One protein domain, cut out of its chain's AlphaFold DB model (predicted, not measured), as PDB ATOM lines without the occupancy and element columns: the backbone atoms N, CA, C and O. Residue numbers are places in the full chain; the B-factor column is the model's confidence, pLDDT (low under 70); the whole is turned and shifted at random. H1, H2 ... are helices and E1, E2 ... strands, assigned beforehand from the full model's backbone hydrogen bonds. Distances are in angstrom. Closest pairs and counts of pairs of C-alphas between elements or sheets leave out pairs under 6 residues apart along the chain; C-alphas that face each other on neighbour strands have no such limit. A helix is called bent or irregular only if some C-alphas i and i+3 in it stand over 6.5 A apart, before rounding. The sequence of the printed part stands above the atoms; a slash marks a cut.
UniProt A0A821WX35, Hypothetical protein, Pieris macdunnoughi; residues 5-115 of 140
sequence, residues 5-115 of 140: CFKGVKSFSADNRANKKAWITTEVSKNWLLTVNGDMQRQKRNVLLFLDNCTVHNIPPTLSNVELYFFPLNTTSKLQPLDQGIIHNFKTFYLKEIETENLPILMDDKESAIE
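AT A GLANCE: This is residues 5 to 115 of the 140 residues of the protein "Hypothetical protein" of Pieris macdunnoughi (UniProt A0A821WX35). A small sheet of two parallel strands, E1 and E2, with H1 packed on it through residues 33 to 41, makes a head, and H2 lies away from it as a separate arm. The 111 printed residues run H1, E1, E2, H2; the class is mixed, helices and strands, with under half of the residues in named elements. The whole is loose, with a radius of gyration of the C-alphas of 17.5 A, and spans 47 by 37 by 31 A.

HOW THE PARTS SIT: E1, residues 47 to 51, and E2, residues 66 to 70, are parallel at 29 degrees, with N 49 and O 67 2.8 A apart, within hydrogen-bond range. The closest C-alphas of E2 and H1, residues 26 to 43, are those of Val 66 and Asn 37, 5.6 A apart. H2, residues 82 to 100, is apart from H1 and E1. Every O i to N i+4 pair is within hydrogen-bond range in H1, and 13 of 15 in H2.

IN THESE COORDINATES: H1 is 25.6 A long from C-alpha 26 at (11.583, -17.452, -40.516). E1 and E2 are each 12.8 A. H2, 25.4 A, ends with C-alpha 100 at (28.760, 14.225, -29.638); it is irregular, with C-alphas 84 and 87 7.6 A apart.

THE WHOLE: The printed part has no cut; the links E1 to E2 and E2 to H2 are long. Residues 5 to 14, 96 to 102 and 106 to 115 stand free. The pLDDT is under 70 in 49 residues, among them 5 to 23 and 98 to 115.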
ATOM      1  N   CYS A   5      31.299  -4.663 -33.650       62.50
ATOM      2  CA  CYS A   5      30.754  -3.385 -33.186       62.50
ATOM      3  C   CYS A   5      30.239  -3.410 -31.735       62.50
ATOM      4  O   CYS A   5      30.095  -2.356 -31.138       62.50
ATOM      5  N   PHE A   6      30.030  -4.587 -31.129       66.12
ATOM      6  CA  PHE A   6      29.632  -4.716 -29.719       66.12
ATOM      7  C   PHE A   6      30.791  -5.124 -28.798       66.12
ATOM      8  O   PHE A   6      30.578  -5.594 -27.674       66.12
ATOM      9  N   LYS A   7      32.044  -5.001 -29.254       68.56
ATOM     10  CA  LYS A   7      33.217  -5.272 -28.413       68.56
ATOM     11  C   LYS A   7      33.246  -4.263 -27.255       68.56
ATOM     12  O   LYS A   7      33.266  -3.066 -27.485       68.56
ATOM     13  N   GLY A   8      33.241  -4.752 -26.013       68.81
ATOM     14  CA  GLY A   8      33.227  -3.909 -24.805       68.81
ATOM     15  C   GLY A   8      31.836  -3.588 -24.243       68.81
ATOM     16  O   GLY A   8      31.738  -3.208 -23.079       68.81
ATOM     17  N   VAL A   9      30.759  -3.840 -24.995       68.69
ATOM     18  CA  VAL A   9      29.383  -3.664 -24.503       68.69
ATOM     19  C   VAL A   9      29.038  -4.797 -23.527       68.69
ATOM     20  O   VAL A   9      29.131  -5.982 -23.885       68.69
ATOM     21  N   LYS A  10      28.701  -4.423 -22.281       66.75
ATOM     22  CA  LYS A  10      28.414  -5.336 -21.155       66.75
ATOM     23  C   LYS A  10      26.943  -5.751 -21.083       66.75
ATOM     24  O   LYS A  10      26.665  -6.912 -20.805       66.75
ATOM     25  N   SER A  11      26.030  -4.837 -21.389       60.19
ATOM     26  CA  SER A  11      24.599  -5.096 -21.543       60.19
ATOM     27  C   SER A  11      24.095  -4.358 -22.777       60.19
ATOM     28  O   SER A  11      24.512  -3.238 -23.059       60.19
ATOM     29  N   PHE A  12      23.229  -5.013 -23.541       60.25
ATOM     30  CA  PHE A  12      22.519  -4.404 -24.655       60.25
ATOM     31  C   PHE A  12      21.044  -4.744 -24.484       60.25
ATOM     32  O   PHE A  12      20.714  -5.895 -24.205       60.25
ATOM     33  N   SER A  13      20.177  -3.744 -24.596       54.88
ATOM     34  CA  SER A  13      18.752  -3.871 -24.270       54.88
ATOM     35  C   SER A  13      17.953  -4.670 -25.307       54.88
ATOM     36  O   SER A  13      16.786  -4.963 -25.070       54.88
ATOM     37  N   ALA A  14      18.561  -5.026 -26.445       60.25
ATOM     38  CA  ALA A  14      17.920  -5.803 -27.502       60.25
ATOM     39  C   ALA A  14      18.522  -7.213 -27.633       60.25
ATOM     40  O   ALA A  14      19.732  -7.416 -27.501       60.25
ATOM     41  N   ASP A  15      17.657  -8.184 -27.931       62.00
ATOM     42  CA  ASP A  15      18.019  -9.593 -28.099       62.00
ATOM     43  C   ASP A  15      18.802  -9.784 -29.415       62.00
ATOM     44  O   ASP A  15      18.243  -9.760 -30.513       62.00
ATOM     45  N   ASN A  16      20.129  -9.915 -29.324       59.25
ATOM     46  CA  ASN A  16      21.003 -10.017 -30.495       59.25
ATOM     47  C   ASN A  16      21.178 -11.480 -30.929       59.25
ATOM     48  O   ASN A  16      21.943 -12.239 -30.325       59.25
ATOM     49  N   ARG A  17      20.511 -11.866 -32.022       64.50
ATOM     50  CA  ARG A  17      20.634 -13.202 -32.619       64.50
ATOM     51  C   ARG A  17      21.541 -13.166 -33.843       64.50
ATOM     52  O   ARG A  17      21.273 -12.478 -34.822       64.50
ATOM     53  N   ALA A  18      22.616 -13.950 -33.804       61.31
ATOM     54  CA  ALA A  18      23.555 -14.037 -34.915       61.31
ATOM     55  C   ALA A  18      23.051 -15.001 -35.999       61.31
ATOM     56  O   ALA A  18      22.840 -16.182 -35.724       61.31
ATOM     57  N   ASN A  19      22.949 -14.517 -37.237       64.06
ATOM     58  CA  ASN A  19      22.687 -15.326 -38.426       64.06
ATOM     59  C   ASN A  19      23.870 -15.224 -39.411       64.06
ATOM     60  O   ASN A  19      24.588 -14.226 -39.431       64.06
ATOM     61  N   LYS A  20      24.090 -16.260 -40.235       55.97
ATOM     62  CA  LYS A  20      25.140 -16.281 -41.274       55.97
ATOM     63  C   LYS A  20      24.925 -15.211 -42.350       55.97
ATOM     64  O   LYS A  20      25.884 -14.792 -42.988       55.97
ATOM     65  N   LYS A  21      23.676 -14.792 -42.560       57.50
ATOM     66  CA  LYS A  21      23.294 -13.666 -43.420       57.50
ATOM     67  C   LYS A  21      22.716 -12.553 -42.544       57.50
ATOM     68  O   LYS A  21      22.080 -12.853 -41.541       57.50
ATOM     69  N   ALA A  22      22.873 -11.295 -42.951       56.34
ATOM     70  CA  ALA A  22      22.342 -10.122 -42.240       56.34
ATOM     71  C   ALA A  22      20.803  -9.976 -42.305       56.34
ATOM     72  O   ALA A  22      20.270  -8.917 -42.004       56.34
ATOM     73  N   TRP A  23      20.091 -11.030 -42.709       67.31
ATOM     74  CA  TRP A  23      18.639 -11.053 -42.864       67.31
ATOM     75  C   TRP A  23      18.011 -11.855 -41.725       67.31
ATOM     76  O   TRP A  23      18.595 -12.841 -41.256       67.31
ATOM     77  N   ILE A  24      16.810 -11.464 -41.303       71.25
ATOM     78  CA  ILE A  24      16.008 -12.252 -40.366       71.25
ATOM     79  C   ILE A  24      15.651 -13.609 -40.999       71.25
ATOM     80  O   ILE A  24      15.440 -13.709 -42.206       71.25
ATOM     81  N   THR A  25      15.619 -14.678 -40.202       79.94
ATOM     82  CA  THR A  25      15.117 -15.985 -40.657       79.94
ATOM     83  C   THR A  25      13.669 -16.174 -40.225       79.94
ATOM     84  O   THR A  25      13.233 -15.601 -39.226       79.94
ATOM     85  N   THR A  26      12.937 -17.044 -40.921       81.12
ATOM     86  CA  THR A  26      11.583 -17.452 -40.516       81.12
ATOM     87  C   THR A  26      11.544 -17.965 -39.075       81.12
ATOM     88  O   THR A  26      10.624 -17.648 -38.334       81.12
ATOM     89  N   GLU A  27      12.556 -18.720 -38.643       83.00
ATOM     90  CA  GLU A  27      12.639 -19.227 -37.268       83.00
ATOM     91  C   GLU A  27      12.812 -18.102 -36.238       83.00
ATOM     92  O   GLU A  27      12.143 -18.094 -35.204       83.00
ATOM     93  N   VAL A  28      13.678 -17.124 -36.519       81.31
ATOM     94  CA  VAL A  28      13.866 -15.963 -35.638       81.31
ATOM     95  C   VAL A  28      12.586 -15.131 -35.568       81.31
ATOM     96  O   VAL A  28      12.170 -14.770 -34.470       81.31
ATOM     97  N   SER A  29      11.926 -14.896 -36.705       83.62
ATOM     98  CA  SER A  29      10.653 -14.171 -36.755       83.62
ATOM     99  C   SER A  29       9.546 -14.889 -35.971       83.62
ATOM    100  O   SER A  29       8.877 -14.260 -35.156       83.62
ATOM    101  N   LYS A  30       9.402 -16.211 -36.130       87.62
ATOM    102  CA  LYS A  30       8.432 -17.022 -35.370       87.62
ATOM    103  C   LYS A  30       8.651 -16.928 -33.866       87.62
ATOM    104  O   LYS A  30       7.706 -16.682 -33.124       87.62
ATOM    105  N   ASN A  31       9.893 -17.114 -33.424       87.12
ATOM    106  CA  ASN A  31      10.230 -17.042 -32.006       87.12
ATOM    107  C   ASN A  31       9.925 -15.659 -31.428       87.12
ATOM    108  O   ASN A  31       9.391 -15.561 -30.328       87.12
ATOM    109  N   TRP A  32      10.223 -14.599 -32.180       88.50
ATOM    110  CA  TRP A  32       9.885 -13.239 -31.778       88.50
ATOM    111  C   TRP A  32       8.366 -13.032 -31.657       88.50
ATOM    112  O   TRP A  32       7.911 -12.544 -30.626       88.50
ATOM    113  N   LEU A  33       7.573 -13.484 -32.637       90.62
ATOM    114  CA  LEU A  33       6.105 -13.401 -32.593       90.62
ATOM    115  C   LEU A  33       5.504 -14.133 -31.384       90.62
ATOM    116  O   LEU A  33       4.578 -13.625 -30.753       90.62
ATOM    117  N   LEU A  34       6.044 -15.302 -31.029       93.06
ATOM    118  CA  LEU A  34       5.612 -16.048 -29.845       93.06
ATOM    119  C   LEU A  34       5.911 -15.290 -28.546       93.06
ATOM    120  O   LEU A  34       5.055 -15.255 -27.661       93.06
ATOM    121  N   THR A  35       7.081 -14.654 -28.441       91.44
ATOM    122  CA  THR A  35       7.419 -13.797 -27.295       91.44
ATOM    123  C   THR A  35       6.446 -12.628 -27.189       91.44
ATOM    124  O   THR A  35       5.846 -12.441 -26.134       91.44
ATOM    125  N   VAL A  36       6.215 -11.897 -28.286       90.88
ATOM    126  CA  VAL A  36       5.269 -10.768 -28.306       90.88
ATOM    127  C   VAL A  36       3.873 -11.225 -27.881       90.88
ATOM    128  O   VAL A  36       3.258 -10.606 -27.017       90.88
ATOM    129  N   ASN A  37       3.386 -12.346 -28.410       93.25
ATOM    130  CA  ASN A  37       2.089 -12.893 -28.023       93.25
ATOM    131  C   ASN A  37       2.031 -13.285 -26.540       93.25
ATOM    132  O   ASN A  37       1.044 -12.989 -25.871       93.25
ATOM    133  N   GLY A  38       3.090 -13.896 -26.004       93.94
ATOM    134  CA  GLY A  38       3.198 -14.188 -24.575       93.94
ATOM    135  C   GLY A  38       3.189 -12.920 -23.716       93.94
ATOM    136  O   GLY A  38       2.616 -12.911 -22.627       93.94
ATOM    137  N   ASP A  39       3.788 -11.832 -24.191       93.69
ATOM    138  CA  ASP A  39       3.778 -10.542 -23.500       93.69
ATOM    139  C   ASP A  39       2.373  -9.930 -23.500       93.69
ATOM    140  O   ASP A  39       1.903  -9.475 -22.455       93.69
ATOM    141  N   MET A  40       1.671  -9.994 -24.634       97.00
ATOM    142  CA  MET A  40       0.286  -9.529 -24.756       97.00
ATOM    143  C   MET A  40      -0.674 -10.362 -23.898       97.00
ATOM    144  O   MET A  40      -1.531  -9.795 -23.219       97.00
ATOM    145  N   GLN A  41      -0.473 -11.683 -23.818       95.12
ATOM    146  CA  GLN A  41      -1.194 -12.560 -22.889       95.12
ATOM    147  C   GLN A  41      -1.013 -12.122 -21.433       95.12
ATOM    148  O   GLN A  41      -1.997 -11.977 -20.706       95.12
ATOM    149  N   ARG A  42       0.232 -11.875 -20.996       95.56
ATOM    150  CA  ARG A  42       0.516 -11.430 -19.619       95.56
ATOM    151  C   ARG A  42      -0.115 -10.075 -19.314       95.56
ATOM    152  O   ARG A  42      -0.580  -9.859 -18.198       95.56
ATOM    153  N   GLN A  43      -0.167  -9.194 -20.307       95.31
ATOM    154  CA  GLN A  43      -0.840  -7.898 -20.211       95.31
ATOM    155  C   GLN A  43      -2.366  -7.990 -20.369       95.31
ATOM    156  O   GLN A  43      -3.046  -6.993 -20.154       95.31
ATOM    157  N   LYS A  44      -2.914  -9.166 -20.720       94.75
ATOM    158  CA  LYS A  44      -4.332  -9.387 -21.049       94.75
ATOM    159  C   LYS A  44      -4.839  -8.458 -22.159       94.75
ATOM    160  O   LYS A  44      -5.942  -7.927 -22.078       94.75
ATOM    161  N   ARG A  45      -4.019  -8.250 -23.189       95.56
ATOM    162  CA  ARG A  45      -4.324  -7.380 -24.331       95.56
ATOM    163  C   ARG A  45      -4.415  -8.194 -25.612       95.56
ATOM    164  O   ARG A  45      -3.683  -9.164 -25.770       95.56
ATOM    165  N   ASN A  46      -5.294  -7.769 -26.513       93.81
ATOM    166  CA  ASN A  46      -5.307  -8.217 -27.902       93.81
ATOM    167  C   ASN A  46      -4.838  -7.058 -28.776       93.81
ATOM    168  O   ASN A  46      -5.269  -5.925 -28.563       93.81
ATOM    169  N   VAL A  47      -3.932  -7.331 -29.709       93.19
ATOM    170  CA  VAL A  47      -3.343  -6.305 -30.578       93.19
ATOM    171  C   VAL A  47      -3.321  -6.767 -32.028       93.19
ATOM    172  O   VAL A  47      -3.166  -7.957 -32.301       93.19
ATOM    173  N   LEU A  48      -3.428  -5.810 -32.947       93.25
ATOM    174  CA  LEU A  48      -3.200  -6.008 -34.374       93.25
ATOM    175  C   LEU A  48      -1.783  -5.538 -34.713       93.25
ATOM    176  O   LEU A  48      -1.409  -4.407 -34.404       93.25
ATOM    177  N   LEU A  49      -0.987  -6.409 -35.326       90.38
ATOM    178  CA  LEU A  49       0.388  -6.130 -35.718       90.38
ATOM    179  C   LEU A  49       0.503  -6.076 -37.242       90.38
ATOM    180  O   LEU A  49       0.252  -7.061 -37.934       90.38
ATOM    181  N   PHE A  50       0.942  -4.926 -37.743       85.81
ATOM    182  CA  PHE A  50       1.198  -4.698 -39.160       85.81
ATOM    183  C   PHE A  50       2.622  -5.128 -39.529       85.81
ATOM    184  O   PHE A  50       3.586  -4.686 -38.902       85.81
ATOM    185  N   LEU A  51       2.755  -5.976 -40.549       83.38
ATOM    186  CA  LEU A  51       4.029  -6.494 -41.048       83.38
ATOM    187  C   LEU A  51       4.166  -6.274 -42.556       83.38
ATOM    188  O   LEU A  51       3.180  -6.220 -43.298       83.38
ATOM    189  N   ASP A  52       5.408  -6.165 -43.018       79.19
ATOM    190  CA  ASP A  52       5.706  -6.153 -44.442       79.19
ATOM    191  C   ASP A  52       5.433  -7.529 -45.071       79.19
ATOM    192  O   ASP A  52       5.404  -8.574 -44.413       79.19
ATOM    193  N   ASN A  53       5.215  -7.542 -46.383       76.19
ATOM    194  CA  ASN A  53       5.014  -8.782 -47.124       76.19
ATOM    195  C   ASN A  53       6.359  -9.424 -47.478       76.19
ATOM    196  O   ASN A  53       6.747  -9.505 -48.646       76.19
ATOM    197  N   CYS A  54       7.118  -9.808 -46.453       75.12
ATOM    198  CA  CYS A  54       8.398 -10.477 -46.619       75.12
ATOM    199  C   CYS A  54       8.225 -11.996 -46.559       75.12
ATOM    200  O   CYS A  54       7.528 -12.535 -45.699       75.12
ATOM    201  N   THR A  55       8.949 -12.720 -47.418       69.94
ATOM    202  CA  THR A  55       8.878 -14.189 -47.513       69.94
ATOM    203  C   THR A  55       9.159 -14.905 -46.192       69.94
ATOM    204  O   THR A  55       8.726 -16.037 -45.983       69.94
ATOM    205  N   VAL A  56       9.889 -14.254 -45.285       69.25
ATOM    206  CA  VAL A  56      10.200 -14.782 -43.951       69.25
ATOM    207  C   VAL A  56       8.963 -14.897 -43.056       69.25
ATOM    208  O   VAL A  56       8.985 -15.703 -42.126       69.25
ATOM    209  N   HIS A  57       7.890 -14.162 -43.365       73.25
ATOM    210  CA  HIS A  57       6.638 -14.121 -42.612       73.25
ATOM    211  C   HIS A  57       5.534 -15.028 -43.175       73.25
ATOM    212  O   HIS A  57       4.497 -15.177 -42.538       73.25
ATOM    213  N   ASN A  58       5.764 -15.707 -44.305       71.50
ATOM    214  CA  ASN A  58       4.740 -16.490 -45.019       71.50
ATOM    215  C   ASN A  58       4.165 -17.689 -44.243       71.50
ATOM    216  O   ASN A  58       3.203 -18.308 -44.688       71.50
ATOM    217  N   ILE A  59       4.766 -18.062 -43.111       77.19
ATOM    218  CA  ILE A  59       4.294 -19.163 -42.265       77.19
ATOM    219  C   ILE A  59       4.273 -18.659 -40.818       77.19
ATOM    220  O   ILE A  59       5.194 -18.981 -40.058       77.19
ATOM    221  N   PRO A  60       3.294 -17.829 -40.423       81.25
ATOM    222  CA  PRO A  60       3.204 -17.359 -39.050       81.25
ATOM    223  C   PRO A  60       2.833 -18.519 -38.104       81.25
ATOM    224  O   PRO A  60       2.188 -19.484 -38.523       81.25
ATOM    225  N   PRO A  61       3.268 -18.477 -36.833       88.69
ATOM    226  CA  PRO A  61       2.787 -19.411 -35.822       88.69
ATOM    227  C   PRO A  61       1.338 -19.076 -35.439       88.69
ATOM    228  O   PRO A  61       0.856 -17.977 -35.701       88.69
ATOM    229  N   THR A  62       0.649 -20.000 -34.772       92.81
ATOM    230  CA  THR A  62      -0.664 -19.707 -34.184       92.81
ATOM    231  C   THR A  62      -0.495 -18.763 -32.994       92.81
ATOM    232  O   THR A  62       0.240 -19.078 -32.055       92.81
ATOM    233  N   LEU A  63      -1.177 -17.620 -33.030       93.81
ATOM    234  CA  LEU A  63      -1.151 -16.585 -31.995       93.81
ATOM    235  C   LEU A  63      -2.565 -16.410 -31.423       93.81
ATOM    236  O   LEU A  63      -3.545 -16.550 -32.147       93.81
ATOM    237  N   SER A  64      -2.675 -16.142 -30.122       95.69
ATOM    238  CA  SER A  64      -3.966 -16.024 -29.420       95.69
ATOM    239  C   SER A  64      -4.369 -14.580 -29.126       95.69
ATOM    240  O   SER A  64      -5.547 -14.297 -28.960       95.69
ATOM    241  N   ASN A  65      -3.384 -13.689 -29.009       94.38
ATOM    242  CA  ASN A  65      -3.537 -12.307 -28.553       94.38
ATOM    243  C   ASN A  65      -2.916 -11.295 -29.522       94.38
ATOM    244  O   ASN A  65      -2.936 -10.091 -29.272       94.38
ATOM    245  N   VAL A  66      -2.335 -11.784 -30.614       95.31
ATOM    246  CA  VAL A  66      -1.752 -10.969 -31.674       95.31
ATOM    247  C   VAL A  66      -2.375 -11.416 -32.982       95.31
ATOM    248  O   VAL A  66      -2.205 -12.564 -33.391       95.31
ATOM    249  N   GLU A  67      -3.080 -10.507 -33.634       93.06
ATOM    250  CA  GLU A  67      -3.544 -10.675 -35.003       93.06
ATOM    251  C   GLU A  67      -2.516 -10.053 -35.953       93.06
ATOM    252  O   GLU A  67      -1.914  -9.028 -35.637       93.06
ATOM    253  N   LEU A  68      -2.267 -10.690 -37.098       90.88
ATOM    254  CA  LEU A  68      -1.270 -10.227 -38.063       90.88
ATOM    255  C   LEU A  68      -1.959  -9.662 -39.296       90.88
ATOM    256  O   LEU A  68      -2.778 -10.340 -39.914       90.88
ATOM    257  N   TYR A  69      -1.553  -8.460 -39.694       87.06
ATOM    258  CA  TYR A  69      -1.949  -7.850 -40.954       87.06
ATOM    259  C   TYR A  69      -0.721  -7.632 -41.833       87.06
ATOM    260  O   TYR A  69       0.228  -6.958 -41.435       87.06
ATOM    261  N   PHE A  70      -0.739  -8.190 -43.042       84.81
ATOM    262  CA  PHE A  70       0.350  -8.036 -44.003       84.81
ATOM    263  C   PHE A  70       0.012  -6.955 -45.019       84.81
ATOM    264  O   PHE A  70      -1.052  -6.985 -45.637       84.81
ATOM    265  N   PHE A  71       0.935  -6.020 -45.228       80.44
ATOM    266  CA  PHE A  71       0.780  -5.029 -46.288       80.44
ATOM    267  C   PHE A  71       0.766  -5.691 -47.683       80.44
ATOM    268  O   PHE A  71       1.314  -6.780 -47.876       80.44
ATOM    269  N   PRO A  72       0.167  -5.049 -48.699       77.00
ATOM    270  CA  PRO A  72       0.283  -5.500 -50.084       77.00
ATOM    271  C   PRO A  72       1.748  -5.581 -50.554       77.00
ATOM    272  O   PRO A  72       2.620  -4.843 -50.078       77.00
ATOM    273  N   LEU A  73       2.040  -6.459 -51.523       67.25
ATOM    274  CA  LEU A  73       3.346  -6.444 -52.195       67.25
ATOM    275  C   LEU A  73       3.573  -5.071 -52.847       67.25
ATOM    276  O   LEU A  73       2.662  -4.511 -53.453       67.25
ATOM    277  N   ASN A  74       4.804  -4.566 -52.771       59.97
ATOM    278  CA  ASN A  74       5.230  -3.296 -53.375       59.97
ATOM    279  C   ASN A  74       4.548  -2.046 -52.815       59.97
ATOM    280  O   ASN A  74       4.460  -1.025 -53.502       59.97
ATOM    281  N   THR A  75       4.107  -2.089 -51.560       53.25
ATOM    282  CA  THR A  75       3.699  -0.865 -50.881       53.25
ATOM    283  C   THR A  75       4.948  -0.027 -50.605       53.25
ATOM    284  O   THR A  75       5.627  -0.220 -49.604       53.25
ATOM    285  N   THR A  76       5.299   0.848 -51.555       54.03
ATOM    286  CA  THR A  76       6.350   1.869 -51.425       54.03
ATOM    287  C   THR A  76       6.251   2.558 -50.065       54.03
ATOM    288  O   THR A  76       5.132   2.764 -49.592       54.03
ATOM    289  N   SER A  77       7.399   2.957 -49.508       55.00
ATOM    290  CA  SER A  77       7.663   3.726 -48.268       55.00
ATOM    291  C   SER A  77       6.581   4.705 -47.778       55.00
ATOM    292  O   SER A  77       6.490   5.012 -46.596       55.00
ATOM    293  N   LYS A  78       5.694   5.156 -48.665       58.53
ATOM    294  CA  LYS A  78       4.491   5.940 -48.379       58.53
ATOM    295  C   LYS A  78       3.482   5.317 -47.416       58.53
ATOM    296  O   LYS A  78       2.677   6.087 -46.921       58.53
ATOM    297  N   LEU A  79       3.431   4.003 -47.189       59.94
ATOM    298  CA  LEU A  79       2.441   3.409 -46.264       59.94
ATOM    299  C   LEU A  79       3.059   2.697 -45.064       59.94
ATOM    300  O   LEU A  79       2.324   2.297 -44.167       59.94
ATOM    301  N   GLN A  80       4.381   2.534 -45.029       67.25
ATOM    302  CA  GLN A  80       5.043   1.892 -43.903       67.25
ATOM    303  C   GLN A  80       5.397   2.964 -42.869       67.25
ATOM    304  O   GLN A  80       6.250   3.805 -43.152       67.25
ATOM    305  N   PRO A  81       4.796   2.952 -41.663       69.25
ATOM    306  CA  PRO A  81       5.097   3.948 -40.629       69.25
ATOM    307  C   PRO A  81       6.587   3.978 -40.260       69.25
ATOM    308  O   PRO A  81       7.133   5.018 -39.897       69.25
ATOM    309  N   LEU A  82       7.261   2.828 -40.405       72.38
ATOM    310  CA  LEU A  82       8.707   2.707 -40.241       72.38
ATOM    311  C   LEU A  82       9.471   3.605 -41.222       72.38
ATOM    312  O   LEU A  82      10.330   4.380 -40.793       72.38
ATOM    313  N   ASP A  83       9.110   3.558 -42.503       71.00
ATOM    314  CA  ASP A  83       9.724   4.367 -43.560       71.00
ATOM    315  C   ASP A  83       9.256   5.831 -43.539       71.00
ATOM    316  O   ASP A  83       9.981   6.710 -43.995       71.00
ATOM    317  N   GLN A  84       8.073   6.121 -42.982       66.94
ATOM    318  CA  GLN A  84       7.504   7.475 -42.934       66.94
ATOM    319  C   GLN A  84       8.132   8.414 -41.891       66.94
ATOM    320  O   GLN A  84       7.776   9.590 -41.842       66.94
ATOM    321  N   GLY A  85       9.054   7.944 -41.054       72.88
ATOM    322  CA  GLY A  85       9.737   8.842 -40.124       72.88
ATOM    323  C   GLY A  85      10.399   8.159 -38.946       72.88
ATOM    324  O   GLY A  85      11.366   8.694 -38.417       72.88
ATOM    325  N   ILE A  86       9.958   6.960 -38.554       79.44
ATOM    326  CA  ILE A  86      10.562   6.255 -37.414       79.44
ATOM    327  C   ILE A  86      12.026   5.919 -37.716       79.44
ATOM    328  O   ILE A  86      12.900   6.214 -36.903       79.44
ATOM    329  N   ILE A  87      12.316   5.361 -38.897       78.56
ATOM    330  CA  ILE A  87      13.691   5.057 -39.316       78.56
ATOM    331  C   ILE A  87      14.507   6.344 -39.455       78.56
ATOM    332  O   ILE A  87      15.645   6.391 -38.985       78.56
ATOM    333  N   HIS A  88      13.936   7.385 -40.067       78.44
ATOM    334  CA  HIS A  88      14.607   8.673 -40.235       78.44
ATOM    335  C   HIS A  88      14.992   9.278 -38.879       78.44
ATOM    336  O   HIS A  88      16.162   9.557 -38.634       78.44
ATOM    337  N   ASN A  89      14.031   9.392 -37.962       81.44
ATOM    338  CA  ASN A  89      14.247   9.925 -36.623       81.44
ATOM    339  C   ASN A  89      15.262   9.085 -35.855       81.44
ATOM    340  O   ASN A  89      16.183   9.638 -35.262       81.44
ATOM    341  N   PHE A  90      15.144   7.757 -35.905       79.38
ATOM    342  CA  PHE A  90      16.094   6.867 -35.246       79.38
ATOM    343  C   PHE A  90      17.524   7.085 -35.754       79.38
ATOM    344  O   PHE A  90      18.437   7.233 -34.942       79.38
ATOM    345  N   LYS A  91      17.723   7.170 -37.078       77.00
ATOM    346  CA  LYS A  91      19.030   7.490 -37.672       77.00
ATOM    347  C   LYS A  91      19.528   8.858 -37.204       77.00
ATOM    348  O   LYS A  91      20.664   8.955 -36.754       77.00
ATOM    349  N   THR A  92      18.685   9.887 -37.249       79.38
ATOM    350  CA  THR A  92      19.052  11.252 -36.844       79.38
ATOM    351  C   THR A  92      19.457  11.321 -35.369       79.38
ATOM    352  O   THR A  92      20.470  11.939 -35.045       79.38
ATOM    353  N   PHE A  93      18.718  10.675 -34.461       79.06
ATOM    354  CA  PHE A  93      19.073  10.638 -33.037       79.06
ATOM    355  C   PHE A  93      20.349   9.836 -32.778       79.06
ATOM    356  O   PHE A  93      21.213  10.294 -32.037       79.06
ATOM    357  N   TYR A  94      20.501   8.678 -33.423       75.00
ATOM    358  CA  TYR A  94      21.706   7.859 -33.303       75.00
ATOM    359  C   TYR A  94      22.959   8.601 -33.789       75.00
ATOM    360  O   TYR A  94      23.999   8.547 -33.137       75.00
ATOM    361  N   LEU A  95      22.858   9.332 -34.905       74.56
ATOM    362  CA  LEU A  95      23.958  10.138 -35.437       74.56
ATOM    363  C   LEU A  95      24.317  11.301 -34.513       74.56
ATOM    364  O   LEU A  95      25.496  11.489 -34.236       74.56
ATOM    365  N   LYS A  96      23.328  12.028 -33.978       74.31
ATOM    366  CA  LYS A  96      23.581  13.099 -32.998       74.31
ATOM    367  C   LYS A  96      24.340  12.589 -31.774       74.31
ATOM    368  O   LYS A  96      25.296  13.227 -31.341       74.31
ATOM    369  N   GLU A  97      23.947  11.435 -31.237       72.88
ATOM    370  CA  GLU A  97      24.627  10.834 -30.084       72.88
ATOM    371  C   GLU A  97      26.100  10.522 -30.412       72.88
ATOM    372  O   GLU A  97      26.996  10.857 -29.644       72.88
ATOM    373  N   ILE A  98      26.371   9.967 -31.599       67.81
ATOM    374  CA  ILE A  98      27.729   9.608 -32.040       67.81
ATOM    375  C   ILE A  98      28.589  10.825 -32.389       67.81
ATOM    376  O   ILE A  98      29.788  10.831 -32.103       67.81
ATOM    377  N   GLU A  99      28.014  11.856 -33.008       63.12
ATOM    378  CA  GLU A  99      28.721  13.106 -33.313       63.12
ATOM    379  C   GLU A  99      29.187  13.802 -32.034       63.12
ATOM    380  O   GLU A  99      30.303  14.322 -31.982       63.12
ATOM    381  N   THR A 100      28.386  13.724 -30.968       58.62
ATOM    382  CA  THR A 100      28.760  14.225 -29.638       58.62
ATOM    383  C   THR A 100      29.980  13.477 -29.064       58.62
ATOM    384  O   THR A 100      30.730  14.038 -28.265       58.62
ATOM    385  N   GLU A 101      30.248  12.249 -29.529       58.31
ATOM    386  CA  GLU A 101      31.417  11.429 -29.170       58.31
ATOM    387  C   GLU A 101      32.622  11.560 -30.141       58.31
ATOM    388  O   GLU A 101      33.622  10.861 -29.966       58.31
ATOM    389  N   ASN A 102      32.599  12.474 -31.130       50.22
ATOM    390  CA  ASN A 102      33.687  12.710 -32.107       50.22
ATOM    391  C   ASN A 102      34.108  11.475 -32.945       50.22
ATOM    392  O   ASN A 102      35.280  11.335 -33.311       50.22
ATOM    393  N   LEU A 103      33.185  10.571 -33.292       48.38
ATOM    394  CA  LEU A 103      33.480   9.450 -34.198       48.38
ATOM    395  C   LEU A 103      33.041   9.772 -35.643       48.38
ATOM    396  O   LEU A 103      31.844   9.921 -35.886       48.38
ATOM    397  N   PRO A 104      33.949   9.843 -36.641       42.88
ATOM    398  CA  PRO A 104      33.559  10.138 -38.014       42.88
ATOM    399  C   PRO A 104      32.987   8.874 -38.660       42.88
ATOM    400  O   PRO A 104      33.731   7.978 -39.067       42.88
ATOM    401  N   ILE A 105      31.662   8.785 -38.764       48.31
ATOM    402  CA  ILE A 105      31.004   7.753 -39.569       48.31
ATOM    403  C   ILE A 105      30.532   8.406 -40.866       48.31
ATOM    404  O   ILE A 105      29.555   9.146 -40.891       48.31
ATOM    405  N   LEU A 106      31.254   8.137 -41.955       47.09
ATOM    406  CA  LEU A 106      30.841   8.511 -43.304       47.09
ATOM    407  C   LEU A 106      29.712   7.573 -43.745       47.09
ATOM    408  O   LEU A 106      29.970   6.423 -44.102       47.09
ATOM    409  N   MET A 107      28.476   8.062 -43.730       44.41
ATOM    410  CA  MET A 107      27.391   7.478 -44.519       44.41
ATOM    411  C   MET A 107      26.913   8.540 -45.507       44.41
ATOM    412  O   MET A 107      26.261   9.511 -45.133       44.41
ATOM    413  N   ASP A 108      27.341   8.386 -46.759       50.59
ATOM    414  CA  ASP A 108      26.930   9.211 -47.893       50.59
ATOM    415  C   ASP A 108      25.560   8.726 -48.377       50.59
ATOM    416  O   ASP A 108      25.472   7.949 -49.319       50.59
ATOM    417  N   ASP A 109      24.499   9.158 -47.699       45.38
ATOM    418  CA  ASP A 109      23.127   8.994 -48.174       45.38
ATOM    419  C   ASP A 109      22.498  10.389 -48.280       45.38
ATOM    420  O   ASP A 109      21.907  10.921 -47.338       45.38
ATOM    421  N   LYS A 110      22.659  11.024 -49.447       45.75
ATOM    422  CA  LYS A 110      21.867  12.200 -49.823       45.75
ATOM    423  C   LYS A 110      20.413  11.779 -50.017       45.75
ATOM    424  O   LYS A 110      20.020  11.416 -51.122       45.75
ATOM    425  N   GLU A 111      19.608  11.895 -48.972       43.19
ATOM    426  CA  GLU A 111      18.154  11.934 -49.105       43.19
ATOM    427  C   GLU A 111      17.680  13.357 -48.796       43.19
ATOM    428  O   GLU A 111      18.014  13.944 -47.767       43.19
ATOM    429  N   SER A 112      17.012  13.968 -49.777       39.88
ATOM    430  CA  SER A 112      16.628  15.377 -49.766       39.88
ATOM    431  C   SER A 112      15.781  15.711 -48.543       39.88
ATOM    432  O   SER A 112      14.774  15.050 -48.298       39.88
ATOM    433  N   ALA A 113      16.177  16.769 -47.833       35.53
ATOM    434  CA  ALA A 113      15.460  17.330 -46.700       35.53
ATOM    435  C   ALA A 113      13.980  17.560 -47.040       35.53
ATOM    436  O   ALA A 113      13.639  18.455 -47.813       35.53
ATOM    437  N   ILE A 114      13.108  16.751 -46.445       41.47
ATOM    438  CA  ILE A 114      11.717  17.125 -46.211       41.47
ATOM    439  C   ILE A 114      11.722  17.750 -44.818       41.47
ATOM    440  O   ILE A 114      12.211  17.131 -43.872       41.47
ATOM    441  N   GLU A 115      11.280  19.003 -44.710       41.25
ATOM    442  CA  GLU A 115      11.249  19.731 -43.439       41.25
ATOM    443  C   GLU A 115      10.523  18.911 -42.355       41.25
ATOM    444  O   GLU A 115       9.521  18.255 -42.658       41.25
TER     445      GLU A 115